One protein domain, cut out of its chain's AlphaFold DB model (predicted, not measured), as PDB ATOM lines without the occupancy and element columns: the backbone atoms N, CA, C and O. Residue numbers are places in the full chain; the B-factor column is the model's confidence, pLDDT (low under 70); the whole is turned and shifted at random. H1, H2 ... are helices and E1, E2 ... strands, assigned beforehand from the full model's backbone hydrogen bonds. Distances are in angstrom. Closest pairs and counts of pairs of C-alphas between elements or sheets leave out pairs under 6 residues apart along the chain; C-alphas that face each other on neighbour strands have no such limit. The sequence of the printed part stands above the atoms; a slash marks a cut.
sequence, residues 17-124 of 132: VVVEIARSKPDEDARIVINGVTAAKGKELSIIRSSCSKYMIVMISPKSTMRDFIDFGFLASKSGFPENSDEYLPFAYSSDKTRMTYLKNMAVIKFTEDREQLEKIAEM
ATOM      1  N   VAL A  17     -95.280 -23.755 -42.556       93.06
ATOM      2  CA  VAL A  17     -94.534 -24.780 -41.826       93.06
ATOM      3  C   VAL A  17     -93.436 -24.080 -41.043       93.06
ATOM      4  O   VAL A  17     -92.623 -23.352 -41.610       93.06
ATOM      5  N   VAL A  18     -93.433 -24.264 -39.725       93.44
ATOM      6  CA  VAL A  18     -92.401 -23.697 -38.855       93.44
ATOM      7  C   VAL A  18     -91.363 -24.777 -38.619       93.44
ATOM      8  O   VAL A  18     -91.696 -25.853 -38.124       93.44
ATOM      9  N   VAL A  19     -90.118 -24.506 -38.988       93.81
ATOM     10  CA  VAL A  19     -88.999 -25.419 -38.787       93.81
ATOM     11  C   VAL A  19     -87.970 -24.753 -37.901       93.81
ATOM     12  O   VAL A  19     -87.349 -23.774 -38.285       93.81
ATOM     13  N   GLU A  20     -87.768 -25.286 -36.711       94.31
ATOM     14  CA  GLU A  20     -86.732 -24.833 -35.805       94.31
ATOM     15  C   GLU A  20     -85.485 -25.714 -35.935       94.31
ATOM     16  O   GLU A  20     -85.548 -26.942 -35.849       94.31
ATOM     17  N   ILE A  21     -84.338 -25.066 -36.132       93.38
ATOM     18  CA  ILE A  21     -83.012 -25.673 -36.049       93.38
ATOM     19  C   ILE A  21     -82.526 -25.448 -34.619       93.38
ATOM     20  O   ILE A  21     -81.942 -24.404 -34.308       93.38
ATOM     21  N   ALA A  22     -82.807 -26.407 -33.741       90.38
ATOM     22  CA  ALA A  22     -82.513 -26.326 -32.318       90.38
ATOM     23  C   ALA A  22     -81.170 -26.988 -31.994       90.38
ATOM     24  O   ALA A  22     -80.935 -28.146 -32.338       90.38
ATOM     25  N   ARG A  23     -80.302 -26.287 -31.262       88.56
ATOM     26  CA  ARG A  23     -79.053 -26.848 -30.734       88.56
ATOM     27  C   ARG A  23     -78.934 -26.527 -29.248       88.56
ATOM     28  O   ARG A  23     -78.881 -25.368 -28.845       88.56
ATOM     29  N   SER A  24     -78.881 -27.560 -28.413       82.19
ATOM     30  CA  SER A  24     -78.786 -27.387 -26.957       82.19
ATOM     31  C   SER A  24     -77.369 -27.023 -26.510       82.19
ATOM     32  O   SER A  24     -77.198 -26.185 -25.612       82.19
ATOM     33  N   LYS A  25     -76.359 -27.628 -27.152       80.88
ATOM     34  CA  LYS A  25     -74.934 -27.429 -26.872       80.88
ATOM     35  C   LYS A  25     -74.092 -27.461 -28.159       80.88
ATOM     36  O   LYS A  25     -74.515 -28.093 -29.127       80.88
ATOM     37  N   PRO A  26     -72.916 -26.810 -28.188       73.62
ATOM     38  CA  PRO A  26     -72.052 -26.780 -29.372       73.62
ATOM     39  C   PRO A  26     -71.575 -28.156 -29.856       73.62
ATOM     40  O   PRO A  26     -71.338 -28.320 -31.046       73.62
ATOM     41  N   ASP A  27     -71.457 -29.129 -28.957       79.81
ATOM     42  CA  ASP A  27     -70.933 -30.482 -29.179       79.81
ATOM     43  C   ASP A  27     -72.001 -31.528 -29.551       79.81
ATOM     44  O   ASP A  27     -71.662 -32.660 -29.881       79.81
ATOM     45  N   GLU A  28     -73.285 -31.166 -29.528       83.62
ATOM     46  CA  GLU A  28     -74.391 -32.064 -29.885       83.62
ATOM     47  C   GLU A  28     -74.877 -31.821 -31.319       83.62
ATOM     48  O   GLU A  28     -74.781 -30.712 -31.831       83.62
ATOM     49  N   ASP A  29     -75.457 -32.828 -31.973       83.12
ATOM     50  CA  ASP A  29     -76.104 -32.627 -33.275       83.12
ATOM     51  C   ASP A  29     -77.311 -31.680 -33.151       83.12
ATOM     52  O   ASP A  29     -78.100 -31.759 -32.200       83.12
ATOM     53  N   ALA A  30     -77.486 -30.798 -34.141       86.38
ATOM     54  CA  ALA A  30     -78.692 -29.988 -34.239       86.38
ATOM     55  C   ALA A  30     -79.923 -30.880 -34.460       86.38
ATOM     56  O   ALA A  30     -79.891 -31.875 -35.188       86.38
ATOM     57  N   ARG A  31     -81.032 -30.503 -33.828       90.06
ATOM     58  CA  ARG A  31     -82.328 -31.167 -33.947       90.06
ATOM     59  C   ARG A  31     -83.241 -30.303 -34.794       90.06
ATOM     60  O   ARG A  31     -83.374 -29.108 -34.545       90.06
ATOM     61  N   ILE A  32     -83.891 -30.929 -35.764       90.94
ATOM     62  CA  ILE A  32     -84.907 -30.275 -36.581       90.94
ATOM     63  C   ILE A  32     -86.261 -30.503 -35.919       90.94
ATOM     64  O   ILE A  32     -86.702 -31.641 -35.759       90.94
ATOM     65  N   VAL A  33     -86.918 -29.424 -35.518       91.81
ATOM     66  CA  VAL A  33     -88.246 -29.443 -34.903       91.81
ATOM     67  C   VAL A  33     -89.223 -28.825 -35.892       91.81
ATOM     68  O   VAL A  33     -89.068 -27.677 -36.284       91.81
ATOM     69  N   ILE A  34     -90.225 -29.580 -36.330       91.12
ATOM     70  CA  ILE A  34     -91.202 -29.139 -37.328       91.12
ATOM     71  C   ILE A  34     -92.551 -28.976 -36.634       91.12
ATOM     72  O   ILE A  34     -93.073 -29.931 -36.065       91.12
ATOM     73  N   ASN A  35     -93.116 -27.768 -36.669       89.94
ATOM     74  CA  ASN A  35     -94.351 -27.397 -35.973       89.94
ATOM     75  C   ASN A  35     -94.351 -27.834 -34.488       89.94
ATOM     76  O   ASN A  35     -95.347 -28.348 -33.986       89.94
ATOM     77  N   GLY A  36     -93.213 -27.678 -33.800       85.88
ATOM     78  CA  GLY A  36     -93.048 -28.058 -32.390       85.88
ATOM     79  C   GLY A  36     -92.752 -29.543 -32.133       85.88
ATOM     80  O   GLY A  36     -92.534 -29.923 -30.986       85.88
ATOM     81  N   VAL A  37     -92.696 -30.388 -33.169       87.50
ATOM     82  CA  VAL A  37     -92.390 -31.822 -33.042       87.50
ATOM     83  C   VAL A  37     -90.994 -32.123 -33.579       87.50
ATOM     84  O   VAL A  37     -90.688 -31.835 -34.734       87.50
ATOM     85  N   THR A  38     -90.141 -32.744 -32.762       88.69
ATOM     86  CA  THR A  38     -88.811 -33.193 -33.198       88.69
ATOM     87  C   THR A  38     -88.940 -34.221 -34.318       88.69
ATOM     88  O   THR A  38     -89.509 -35.297 -34.129       88.69
ATOM     89  N   ALA A  39     -88.395 -33.901 -35.489       87.19
ATOM     90  CA  ALA A  39     -88.377 -34.802 -36.625       87.19
ATOM     91  C   ALA A  39     -87.365 -35.932 -36.392       87.19
ATOM     92  O   ALA A  39     -86.239 -35.707 -35.946       87.19
ATOM     93  N   ALA A  40     -87.763 -37.163 -36.714       84.62
ATOM     94  CA  ALA A  40     -86.828 -38.280 -36.745       84.62
ATOM     95  C   ALA A  40     -85.817 -38.085 -37.885       84.62
ATOM     96  O   ALA A  40     -86.191 -37.663 -38.983       84.62
ATOM     97  N   LYS A  41     -84.555 -38.449 -37.634       79.75
ATOM     98  CA  LYS A  41     -83.465 -38.312 -38.608       79.75
ATOM     99  C   LYS A  41     -83.820 -39.011 -39.924       79.75
ATOM    100  O   LYS A  41     -84.164 -40.193 -39.930       79.75
ATOM    101  N   GLY A  42     -83.750 -38.283 -41.035       81.44
ATOM    102  CA  GLY A  42     -84.087 -38.775 -42.376       81.44
ATOM    103  C   GLY A  42     -85.584 -38.756 -42.723       81.44
ATOM    104  O   GLY A  42     -85.959 -39.178 -43.820       81.44
ATOM    105  N   LYS A  43     -86.459 -38.287 -41.822       86.19
ATOM    106  CA  LYS A  43     -87.905 -38.116 -42.069       86.19
ATOM    107  C   LYS A  43     -88.322 -36.655 -42.255       86.19
ATOM    108  O   LYS A  43     -89.466 -36.411 -42.633       86.19
ATOM    109  N   GLU A  44     -87.415 -35.701 -42.071       86.75
ATOM    110  CA  GLU A  44     -87.662 -34.256 -42.140       86.75
ATOM    111  C   GLU A  44     -88.301 -33.868 -43.481       86.75
ATOM    112  O   GLU A  44     -89.350 -33.228 -43.517       86.75
ATOM    113  N   LEU A  45     -87.727 -34.348 -44.591       84.19
ATOM    114  CA  LEU A  45     -88.230 -34.084 -45.945       84.19
ATOM    115  C   LEU A  45     -89.670 -34.555 -46.145       84.19
ATOM    116  O   LEU A  45     -90.468 -33.864 -46.777       84.19
ATOM    117  N   SER A  46     -89.998 -35.740 -45.625       84.38
ATOM    118  CA  SER A  46     -91.341 -36.304 -45.750       84.38
ATOM    119  C   SER A  46     -92.348 -35.467 -44.971       84.38
ATOM    120  O   SER A  46     -93.424 -35.192 -45.492       84.38
ATOM    121  N   ILE A  47     -91.986 -35.044 -43.756       85.50
ATOM    122  CA  ILE A  47     -92.849 -34.244 -42.880       85.50
ATOM    123  C   ILE A  47     -93.113 -32.871 -43.509       85.50
ATOM    124  O   ILE A  47     -94.267 -32.447 -43.597       85.50
ATOM    125  N   ILE A  48     -92.070 -32.205 -44.017       85.81
ATOM    126  CA  ILE A  48     -92.209 -30.904 -44.684       85.81
ATOM    127  C   ILE A  48     -93.101 -31.032 -45.920       85.81
ATOM    128  O   ILE A  48     -94.043 -30.259 -46.072       85.81
ATOM    129  N   ARG A  49     -92.874 -32.034 -46.776       83.19
ATOM    130  CA  ARG A  49     -93.706 -32.239 -47.972       83.19
ATOM    131  C   ARG A  49     -95.162 -32.552 -47.624       83.19
ATOM    132  O   ARG A  49     -96.057 -32.046 -48.290       83.19
ATOM    133  N   SER A  50     -95.407 -33.327 -46.565       82.62
ATOM    134  CA  SER A  50     -96.770 -33.615 -46.096       82.62
ATOM    135  C   SER A  50     -97.465 -32.421 -45.441       82.62
ATOM    136  O   SER A  50     -98.680 -32.443 -45.290       82.62
ATOM    137  N   SER A  51     -96.719 -31.381 -45.049       80.81
ATOM    138  CA  SER A  51     -97.293 -30.211 -44.373       80.81
ATOM    139  C   SER A  51     -98.155 -29.339 -45.283       80.81
ATOM    140  O   SER A  51     -98.899 -28.506 -44.771       80.81
ATOM    141  N   CYS A  52     -98.045 -29.498 -46.608       82.25
ATOM    142  CA  CYS A  52     -98.814 -28.734 -47.589       82.25
ATOM    143  C   CYS A  52     -98.834 -27.217 -47.342       82.25
ATOM    144  O   CYS A  52     -99.827 -26.544 -47.606       82.25
ATOM    145  N   SER A  53     -97.742 -26.670 -46.809       87.81
ATOM    146  CA  SER A  53     -97.668 -25.256 -46.446       87.81
ATOM    147  C   SER A  53     -97.275 -24.381 -47.636       87.81
ATOM    148  O   SER A  53     -96.602 -24.839 -48.560       87.81
ATOM    149  N   LYS A  54     -97.701 -23.114 -47.620       90.50
ATOM    150  CA  LYS A  54     -97.324 -22.114 -48.633       90.50
ATOM    151  C   LYS A  54     -95.970 -21.491 -48.352       90.50
ATOM    152  O   LYS A  54     -95.205 -21.263 -49.280       90.50
ATOM    153  N   TYR A  55     -95.674 -21.255 -47.080       93.44
ATOM    154  CA  TYR A  55     -94.411 -20.672 -46.650       93.44
ATOM    155  C   TYR A  55     -93.712 -21.582 -45.642       93.44
ATOM    156  O   TYR A  55     -94.354 -22.297 -44.870       93.44
ATOM    157  N   MET A  56     -92.388 -21.513 -45.624       94.31
ATOM    158  CA  MET A  56     -91.528 -22.118 -44.625       94.31
ATOM    159  C   MET A  56     -90.873 -21.018 -43.806       94.31
ATOM    160  O   MET A  56     -90.136 -20.189 -44.334       94.31
ATOM    161  N   ILE A  57     -91.098 -21.056 -42.500       95.38
ATOM    162  CA  ILE A  57     -90.396 -20.203 -41.549       95.38
ATOM    163  C   ILE A  57     -89.340 -21.048 -40.869       95.38
ATOM    164  O   ILE A  57     -89.661 -22.058 -40.247       95.38
ATOM    165  N   VAL A  58     -88.085 -20.628 -40.981       95.25
ATOM    166  CA  VAL A  58     -86.960 -21.315 -40.353       95.25
ATOM    167  C   VAL A  58     -86.524 -20.528 -39.133       95.25
ATOM    168  O   VAL A  58     -86.107 -19.386 -39.265       95.25
ATOM    169  N   MET A  59     -86.616 -21.127 -37.952       95.44
ATOM    170  CA  MET A  59     -86.227 -20.529 -36.680       95.44
ATOM    171  C   MET A  59     -84.870 -21.091 -36.260       95.44
ATOM    172  O   MET A  59     -84.734 -22.264 -35.925       95.44
ATOM    173  N   ILE A  60     -83.841 -20.258 -36.298       94.44
ATOM    174  CA  ILE A  60     -82.465 -20.651 -36.012       94.44
ATOM    175  C   ILE A  60     -82.171 -20.288 -34.567       94.44
ATOM    176  O   ILE A  60     -82.226 -19.111 -34.190       94.44
ATOM    177  N   SER A  61     -81.860 -21.305 -33.763       92.19
ATOM    178  CA  SER A  61     -81.492 -21.083 -32.372       92.19
ATOM    179  C   SER A  61     -80.183 -20.293 -32.263       92.19
ATOM    180  O   SER A  61     -79.290 -20.465 -33.092       92.19
ATOM    181  N   PRO A  62     -80.002 -19.476 -31.216       88.69
ATOM    182  CA  PRO A  62     -78.790 -18.671 -31.026       88.69
ATOM    183  C   PRO A  62     -77.535 -19.514 -30.786       88.69
ATOM    184  O   PRO A  62     -76.419 -19.012 -30.868       88.69
ATOM    185  N   LYS A  63     -77.712 -20.798 -30.464       89.56
ATOM    186  CA  LYS A  63     -76.623 -21.761 -30.317       89.56
ATOM    187  C   LYS A  63     -76.335 -22.518 -31.610       89.56
ATOM    188  O   LYS A  63     -75.327 -23.214 -31.662       89.56
ATOM    189  N   SER A  64     -77.206 -22.419 -32.614       88.06
ATOM    190  CA  SER A  64     -77.030 -23.082 -33.903       88.06
ATOM    191  C   SER A  64     -75.864 -22.465 -34.662       88.06
ATOM    192  O   SER A  64     -75.603 -21.264 -34.601       88.06
ATOM    193  N   THR A  65     -75.142 -23.313 -35.378       87.38
ATOM    194  CA  THR A  65     -73.972 -22.916 -36.152       87.38
ATOM    195  C   THR A  65     -74.368 -22.554 -37.581       87.38
ATOM    196  O   THR A  65     -75.419 -22.961 -38.077       87.38
ATOM    197  N   MET A  66     -73.484 -21.845 -38.290       83.56
ATOM    198  CA  MET A  66     -73.671 -21.580 -39.721       83.56
ATOM    199  C   MET A  66     -73.789 -22.877 -40.538       83.56
ATOM    200  O   MET A  66     -74.529 -22.937 -41.514       83.56
ATOM    201  N   ARG A  67     -73.090 -23.936 -40.113       86.62
ATOM    202  CA  ARG A  67     -73.172 -25.251 -40.749       86.62
ATOM    203  C   ARG A  67     -74.579 -25.837 -40.659       86.62
ATOM    204  O   ARG A  67     -75.089 -26.299 -41.669       86.62
ATOM    205  N   ASP A  68     -75.215 -25.749 -39.491       88.12
ATOM    206  CA  ASP A  68     -76.585 -26.244 -39.304       88.12
ATOM    207  C   ASP A  68     -77.571 -25.542 -40.245       88.12
ATOM    208  O   ASP A  68     -78.477 -26.170 -40.790       88.12
ATOM    209  N   PHE A  69     -77.372 -24.238 -40.454       86.88
ATOM    210  CA  PHE A  69     -78.190 -23.449 -41.367       86.88
ATOM    211  C   PHE A  69     -78.005 -23.876 -42.831       86.88
ATOM    212  O   PHE A  69     -78.998 -24.113 -43.515       86.88
ATOM    213  N   ILE A  70     -76.760 -24.045 -43.288       86.50
ATOM    214  CA  ILE A  70     -76.444 -24.493 -44.657       86.50
ATOM    215  C   ILE A  70     -76.979 -25.910 -44.914       86.50
ATOM    216  O   ILE A  70     -77.632 -26.159 -45.928       86.50
ATOM    217  N   ASP A  71     -76.740 -26.838 -43.982       85.75
ATOM    218  CA  ASP A  71     -77.190 -28.227 -44.102       85.75
ATOM    219  C   ASP A  71     -78.726 -28.294 -44.193       85.75
ATOM    220  O   ASP A  71     -79.286 -29.047 -45.001       85.75
ATOM    221  N   PHE A  72     -79.426 -27.459 -43.416       86.69
ATOM    222  CA  PHE A  72     -80.877 -27.355 -43.496       86.69
ATOM    223  C   PHE A  72     -81.362 -26.693 -44.789       86.69
ATOM    224  O   PHE A  72     -82.348 -27.146 -45.364       86.69
ATOM    225  N   GLY A  73     -80.697 -25.649 -45.276       85.12
ATOM    226  CA  GLY A  73     -81.083 -24.963 -46.507       85.12
ATOM    227  C   GLY A  73     -81.070 -25.880 -47.743       85.12
ATOM    228  O   GLY A  73     -82.010 -25.887 -48.554       85.12
ATOM    229  N   PHE A  74     -80.104 -26.802 -47.809       84.31
ATOM    230  CA  PHE A  74     -80.088 -27.867 -48.817       84.31
ATOM    231  C   PHE A  74     -81.281 -28.830 -48.684       84.31
ATOM    232  O   PHE A  74     -81.884 -29.241 -49.684       84.31
ATOM    233  N   LEU A  75     -81.653 -29.185 -47.451       85.94
ATOM    234  CA  LEU A  75     -82.827 -30.012 -47.163       85.94
ATOM    235  C   LEU A  75     -84.126 -29.288 -47.550       85.94
ATOM    236  O   LEU A  75     -84.978 -29.869 -48.229       85.94
ATOM    237  N   ALA A  76     -84.257 -28.013 -47.189       85.94
ATOM    238  CA  ALA A  76     -85.397 -27.168 -47.524       85.94
ATOM    239  C   ALA A  76     -85.594 -27.069 -49.044       85.94
ATOM    240  O   ALA A  76     -86.694 -27.317 -49.548       85.94
ATOM    241  N   SER A  77     -84.509 -26.869 -49.793       85.38
ATOM    242  CA  SER A  77     -84.537 -26.826 -51.258       85.38
ATOM    243  C   SER A  77     -85.088 -28.117 -51.870       85.38
ATOM    244  O   SER A  77     -85.952 -28.079 -52.747       85.38
ATOM    245  N   LYS A  78     -84.691 -29.284 -51.347       85.94
ATOM    246  CA  LYS A  78     -85.250 -30.583 -51.771       85.94
ATOM    247  C   LYS A  78     -86.712 -30.776 -51.373       85.94
ATOM    248  O   LYS A  78     -87.413 -31.581 -51.989       85.94
ATOM    249  N   SER A  79     -87.182 -30.086 -50.340       81.19
ATOM    250  CA  SER A  79     -88.567 -30.166 -49.871       81.19
ATOM    251  C   SER A  79     -89.544 -29.290 -50.666       81.19
ATOM    252  O   SER A  79     -90.749 -29.458 -50.508       81.19
ATOM    253  N   GLY A  80     -89.040 -28.433 -51.562       83.12
ATOM    254  CA  GLY A  80     -89.849 -27.515 -52.368       83.12
ATOM    255  C   GLY A  80     -89.839 -26.067 -51.874       83.12
ATOM    256  O   GLY A  80     -90.588 -25.262 -52.419       83.12
ATOM    257  N   PHE A  81     -88.985 -25.745 -50.896       86.62
ATOM    258  CA  PHE A  81     -88.751 -24.398 -50.369       86.62
ATOM    259  C   PHE A  81     -87.282 -24.010 -50.588       86.62
ATOM    260  O   PHE A  81     -86.471 -24.138 -49.669       86.62
ATOM    261  N   PRO A  82     -86.891 -23.630 -51.815       87.06
ATOM    262  CA  PRO A  82     -85.513 -23.243 -52.083       87.06
ATOM    263  C   PRO A  82     -85.163 -21.943 -51.351       87.06
ATOM    264  O   PRO A  82     -85.993 -21.047 -51.237       87.06
ATOM    265  N   GLU A  83     -83.928 -21.827 -50.859       84.06
ATOM    266  CA  GLU A  83     -83.505 -20.710 -49.991       84.06
ATOM    267  C   GLU A  83     -83.693 -19.319 -50.622       84.06
ATOM    268  O   GLU A  83     -83.916 -18.320 -49.931       84.06
ATOM    269  N   ASN A  84     -83.615 -19.255 -51.951       84.06
ATOM    270  CA  ASN A  84     -83.779 -18.037 -52.732       84.06
ATOM    271  C   ASN A  84     -85.244 -17.687 -53.048       84.06
ATOM    272  O   ASN A  84     -85.471 -16.626 -53.626       84.06
ATOM    273  N   SER A  85     -86.232 -18.515 -52.687       88.50
ATOM    274  CA  SER A  85     -87.644 -18.180 -52.906       88.50
ATOM    275  C   SER A  85     -88.193 -17.269 -51.819       88.50
ATOM    276  O   SER A  85     -87.767 -17.318 -50.665       88.50
ATOM    277  N   ASP A  86     -89.212 -16.487 -52.162       89.56
ATOM    278  CA  ASP A  86     -89.990 -15.708 -51.191       89.56
ATOM    279  C   ASP A  86     -90.790 -16.594 -50.218       89.56
ATOM    280  O   ASP A  86     -91.237 -16.128 -49.175       89.56
ATOM    281  N   GLU A  87     -90.916 -17.888 -50.525       92.00
ATOM    282  CA  GLU A  87     -91.576 -18.890 -49.686       92.00
ATOM    283  C   GLU A  87     -90.678 -19.403 -48.551       92.00
ATOM    284  O   GLU A  87     -91.177 -20.040 -47.627       92.00
ATOM    285  N   TYR A  88     -89.370 -19.133 -48.599       93.62
ATOM    286  CA  TYR A  88     -88.404 -19.511 -47.569       93.62
ATOM    287  C   TYR A  88     -88.004 -18.293 -46.731       93.62
ATOM    288  O   TYR A  88     -87.359 -17.362 -47.224       93.62
ATOM    289  N   LEU A  89     -88.370 -18.291 -45.447       95.62
ATOM    290  CA  LEU A  89     -88.164 -17.165 -44.540       95.62
ATOM    291  C   LEU A  89     -87.296 -17.560 -43.334       95.62
ATOM    292  O   LEU A  89     -87.814 -18.065 -42.336       95.62
ATOM    293  N   PRO A  90     -85.976 -17.320 -43.396       95.50
ATOM    294  CA  PRO A  90     -85.069 -17.639 -42.304       95.50
ATOM    295  C   PRO A  90     -85.002 -16.526 -41.256       95.50
ATOM    296  O   PRO A  90     -84.720 -15.368 -41.569       95.50
ATOM    297  N   PHE A  91     -85.197 -16.896 -39.996       96.06
ATOM    298  CA  PHE A  91     -85.093 -16.032 -38.831       96.06
ATOM    299  C   PHE A  91     -84.093 -16.594 -37.824       96.06
ATOM    300  O   PHE A  91     -84.136 -17.773 -37.490       96.06
ATOM    301  N   ALA A  92     -83.234 -15.738 -37.275       95.06
ATOM    302  CA  ALA A  92     -82.445 -16.059 -36.087       95.06
ATOM    303  C   ALA A  92     -83.054 -15.369 -34.867       95.06
ATOM    304  O   ALA A  92     -83.282 -14.158 -34.901       95.06
ATOM    305  N   TYR A  93     -83.324 -16.114 -33.796       94.69
ATOM    306  CA  TYR A  93     -83.916 -15.555 -32.580       94.69
ATOM    307  C   TYR A  93     -82.890 -15.363 -31.459       94.69
ATOM    308  O   TYR A  93     -81.878 -16.058 -31.385       94.69
ATOM    309  N   SER A  94     -83.135 -14.383 -30.590       93.25
ATOM    310  CA  SER A  94     -82.259 -14.069 -29.459       93.25
ATOM    311  C   SER A  94     -82.405 -15.084 -28.317       93.25
ATOM    312  O   SER A  94     -83.464 -15.676 -28.128       93.25
ATOM    313  N   SER A  95     -81.354 -15.275 -27.510       90.38
ATOM    314  CA  SER A  95     -81.339 -16.243 -26.392       90.38
ATOM    315  C   SER A  95     -82.411 -16.016 -25.331       90.38
ATOM    316  O   SER A  95     -82.841 -16.967 -24.687       90.38
ATOM    317  N   ASP A  96     -82.851 -14.775 -25.160       91.62
ATOM    318  CA  ASP A  96     -83.936 -14.376 -24.262       91.62
ATOM    319  C   ASP A  96     -85.331 -14.490 -24.908       91.62
ATOM    320  O   ASP A  96     -86.326 -14.153 -24.269       91.62
ATOM    321  N   LYS A  97     -85.413 -14.937 -26.172       91.69
ATOM    322  CA  LYS A  97     -86.641 -15.025 -26.976       91.69
ATOM    323  C   LYS A  97     -87.444 -13.719 -27.008       91.69
ATOM    324  O   LYS A  97     -88.670 -13.733 -27.065       91.69
ATOM    325  N   THR A  98     -86.773 -12.566 -26.987       93.62
ATOM    326  CA  THR A  98     -87.451 -11.266 -27.120       93.62
ATOM    327  C   THR A  98     -87.504 -10.785 -28.569       93.62
ATOM    328  O   THR A  98     -88.430 -10.063 -28.953       93.62
ATOM    329  N   ARG A  99     -86.541 -11.200 -29.403       94.19
ATOM    330  CA  ARG A  99     -86.376 -10.716 -30.780       94.19
ATOM    331  C   ARG A  99     -86.118 -11.859 -31.750       94.19
ATOM    332  O   ARG A  99     -85.521 -12.871 -31.395       94.19
ATOM    333  N   MET A 100     -86.503 -11.643 -33.001       95.31
ATOM    334  CA  MET A 100     -86.056 -12.451 -34.130       95.31
ATOM    335  C   MET A 100     -85.653 -11.563 -35.304       95.31
ATOM    336  O   MET A 100     -86.284 -10.543 -35.584       95.31
ATOM    337  N   THR A 101     -84.564 -11.941 -35.961       95.69
ATOM    338  CA  THR A 101     -83.933 -11.208 -37.059       95.69
ATOM    339  C   THR A 101     -84.188 -11.950 -38.353       95.69
ATOM    340  O   THR A 101     -83.777 -13.101 -38.481       95.69
ATOM    341  N   TYR A 102     -84.836 -11.295 -39.310       95.50
ATOM    342  CA  TYR A 102     -85.039 -11.841 -40.644       95.50
ATOM    343  C   TYR A 102     -83.725 -11.812 -41.422       95.50
ATOM    344  O   TYR A 102     -83.220 -10.741 -41.755       95.50
ATOM    345  N   LEU A 103     -83.151 -12.976 -41.722       93.00
ATOM    346  CA  LEU A 103     -81.777 -13.051 -42.222       93.00
ATOM    347  C   LEU A 103     -81.598 -12.523 -43.650       93.00
ATOM    348  O   LEU A 103     -80.486 -12.163 -44.019       93.00
ATOM    349  N   LYS A 104     -82.668 -12.416 -44.450       91.69
ATOM    350  CA  LYS A 104     -82.550 -11.898 -45.825       91.69
ATOM    351  C   LYS A 104     -82.259 -10.399 -45.892       91.69
ATOM    352  O   LYS A 104     -81.672  -9.941 -46.865       91.69
ATOM    353  N   ASN A 105     -82.690  -9.620 -44.899       92.38
ATOM    354  CA  ASN A 105     -82.499  -8.163 -44.897       92.38
ATOM    355  C   ASN A 105     -82.140  -7.579 -43.526       92.38
ATOM    356  O   ASN A 105     -82.134  -6.361 -43.361       92.38
ATOM    357  N   MET A 106     -81.860  -8.441 -42.549       94.31
ATOM    358  CA  MET A 106     -81.489  -8.085 -41.182       94.31
ATOM    359  C   MET A 106     -82.552  -7.270 -40.426       94.31
ATOM    360  O   MET A 106     -82.247  -6.651 -39.406       94.31
ATOM    361  N   ALA A 107     -83.811  -7.267 -40.885       95.12
ATOM    362  CA  ALA A 107     -84.897  -6.612 -40.171       95.12
ATOM    363  C   ALA A 107     -85.191  -7.360 -38.867       95.12
ATOM    364  O   ALA A 107     -85.451  -8.565 -38.865       95.12
ATOM    365  N   VAL A 108     -85.188  -6.632 -37.753       95.12
ATOM    366  CA  VAL A 108     -85.456  -7.207 -36.434       95.12
ATOM    367  C   VAL A 108     -86.911  -6.928 -36.055       95.12
ATOM    368  O   VAL A 108     -87.377  -5.785 -36.119       95.12
ATOM    369  N   ILE A 109     -87.620  -7.957 -35.597       94.69
ATOM    370  CA  ILE A 109     -88.988  -7.870 -35.067       94.69
ATOM    371  C   ILE A 109     -89.107  -8.597 -33.721       94.69
ATOM    372  O   ILE A 109     -88.191  -9.309 -33.300       94.69
ATOM    373  N   LYS A 110     -90.231  -8.398 -33.021       94.81
ATOM    374  CA  LYS A 110     -90.536  -9.126 -31.782       94.81
ATOM    375  C   LYS A 110     -90.618 -10.626 -32.070       94.81
ATOM    376  O   LYS A 110     -91.191 -11.032 -33.079       94.81
ATOM    377  N   PHE A 111     -90.046 -11.424 -31.178       94.38
ATOM    378  CA  PHE A 111     -90.157 -12.876 -31.241       94.38
ATOM    379  C   PHE A 111     -91.614 -13.326 -31.083       94.38
ATOM    380  O   PHE A 111     -92.356 -12.778 -30.262       94.38
ATOM    381  N   THR A 112     -92.010 -14.335 -31.853       93.88
ATOM    382  CA  THR A 112     -93.304 -14.998 -31.716       93.88
ATOM    383  C   THR A 112     -93.203 -16.458 -32.154       93.88
ATOM    384  O   THR A 112     -92.476 -16.786 -33.090       93.88
ATOM    385  N   GLU A 113     -93.936 -17.321 -31.458       91.31
ATOM    386  CA  GLU A 113     -94.174 -18.726 -31.824       91.31
ATOM    387  C   GLU A 113     -95.633 -18.931 -32.276       91.31
ATOM    388  O   GLU A 113     -96.022 -20.034 -32.655       91.31
ATOM    389  N   ASP A 114     -96.447 -17.867 -32.246       92.62
ATOM    390  CA  ASP A 114     -97.850 -17.914 -32.636       92.62
ATOM    391  C   ASP A 114     -97.985 -18.107 -34.149       92.62
ATOM    392  O   ASP A 114     -97.493 -17.313 -34.954       92.62
ATOM    393  N   ARG A 115     -98.673 -19.181 -34.538       88.94
ATOM    394  CA  ARG A 115     -98.757 -19.617 -35.935       88.94
ATOM    395  C   ARG A 115     -99.463 -18.595 -36.827       88.94
ATOM    396  O   ARG A 115     -99.025 -18.398 -37.957       88.94
ATOM    397  N   GLU A 116    -100.503 -17.927 -36.331       91.06
ATOM    398  CA  GLU A 116    -101.244 -16.921 -37.104       91.06
ATOM    399  C   GLU A 116    -100.410 -15.655 -37.331       91.06
ATOM    400  O   GLU A 116    -100.406 -15.079 -38.419       91.06
ATOM    401  N   GLN A 117     -99.673 -15.207 -36.313       93.56
ATOM    402  CA  GLN A 117     -98.736 -14.093 -36.454       93.56
ATOM    403  C   GLN A 117     -97.611 -14.429 -37.427       93.56
ATOM    404  O   GLN A 117     -97.254 -13.597 -38.262       93.56
ATOM    405  N   LEU A 118     -97.067 -15.641 -37.337       94.44
ATOM    406  CA  LEU A 118     -96.040 -16.135 -38.242       94.44
ATOM    407  C   LEU A 118     -96.543 -16.197 -39.692       94.44
ATOM    408  O   LEU A 118     -95.825 -15.787 -40.600       94.44
ATOM    409  N   GLU A 119     -97.792 -16.599 -39.921       93.88
ATOM    410  CA  GLU A 119     -98.417 -16.555 -41.246       93.88
ATOM    411  C   GLU A 119     -98.538 -15.131 -41.795       93.88
ATOM    412  O   GLU A 119     -98.093 -14.868 -42.910       93.88
ATOM    413  N   LYS A 120     -99.001 -14.174 -40.983       93.81
ATOM    414  CA  LYS A 120     -99.039 -12.751 -41.376       93.81
ATOM    415  C   LYS A 120     -97.650 -12.199 -41.708       93.81
ATOM    416  O   LYS A 120     -97.505 -11.384 -42.617       93.81
ATOM    417  N   ILE A 121     -96.627 -12.629 -40.968       94.69
ATOM    418  CA  ILE A 121     -95.228 -12.277 -41.239       94.69
ATOM    419  C   ILE A 121     -94.765 -12.891 -42.562       94.69
ATOM    420  O   ILE A 121     -94.044 -12.231 -43.304       94.69
ATOM    421  N   ALA A 122     -95.174 -14.118 -42.878       93.75
ATOM    422  CA  ALA A 122     -94.813 -14.768 -44.131       93.75
ATOM    423  C   ALA A 122     -95.471 -14.110 -45.351       93.75
ATOM    424  O   ALA A 122     -94.816 -13.919 -46.371       93.75
ATOM    425  N   GLU A 123     -96.734 -13.698 -45.232       93.81
ATOM    426  CA  GLU A 123     -97.439 -12.954 -46.283       93.81
ATOM    427  C   GLU A 123     -96.853 -11.559 -46.520       93.81
ATOM    428  O   GLU A 123     -96.833 -11.066 -47.648       93.81
ATOM    429  N   MET A 124     -96.365 -10.912 -45.459       93.69
ATOM    430  CA  MET A 124     -95.750  -9.588 -45.519       93.69
ATOM    431  C   MET A 124     -94.425  -9.565 -44.746       93.69
ATOM    432  O   MET A 124     -94.370  -9.032 -43.628       93.69
TER     433      MET A 124
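Overview. This is residues 17 to 124 of the 132 residues of an uncharacterized protein of Xanthomonas citri pv. fuscans (UniProt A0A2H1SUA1). A strongly twisted sheet of six strands stands between helices as three layers: H2, with H1 packed on its last residues, is on one face, and H3 is on the other. The printed part has 108 residues with E1, E2, H1, E3, H2, E4, E5, E6 and H3 along the chain. The sheet is mixed, in the order E2 E1 E3 E4 E5 E6; the class is mixed, helices and strands. It is compact, with a radius of gyration of the C-alphas of 12.8 A and spans of 33 by 32 by 23 A.

Arrangement. Start at E1, residues 17 to 22, an antiparallel hairpin with E2, residues 31 to 34; N 20 and O 33 are 2.8 A apart. H1, residues 44 to 50, is 9.6 A over the sheet, over E1. E3, residues 55 to 60, is parallel to E1, with N 19 and O 57 at 2.8 A. H2, residues 66 to 79, lies over E1 and E3 and touches H1 with residues 75 to 79 alone, the closest C-alphas being Leu 45 and Ser 79, 5.6 A. E3, H2 and E4, residues 88 to 93, form a strand-helix-strand unit, parallel neighbour strands with a helix between, its crossover right-handed; N 91 and O 58 are 2.8 A apart. E4, E5, residues 99 to 102, and E6, residues 107 to 110, form a meander, each antiparallel to the one before; N 101 and O 92, and N 102 and O 107, are 2.8 A apart. H3, residues 115 to 123, is on the opposite face from H2; its closest C-alpha to E3 is Ala 122, 6.4 A from Tyr 55. In H1, H2 and H3 every O i to N i+4 pair is within hydrogen-bond range.

Along the chain. Find C-alpha 17 at (-94.534, -24.780, -41.826), where E1 begins. H2 spans 20.0 A, E4 16.1 A. H3 ends at C-alpha 123, (-97.439, -12.954, -46.283).

Size, cuts and confidence. The farthest C-alphas, Asp 27 and Met 124, are 36.3 A apart. The printed part has no cut and no long link, and no printed residue is under 70.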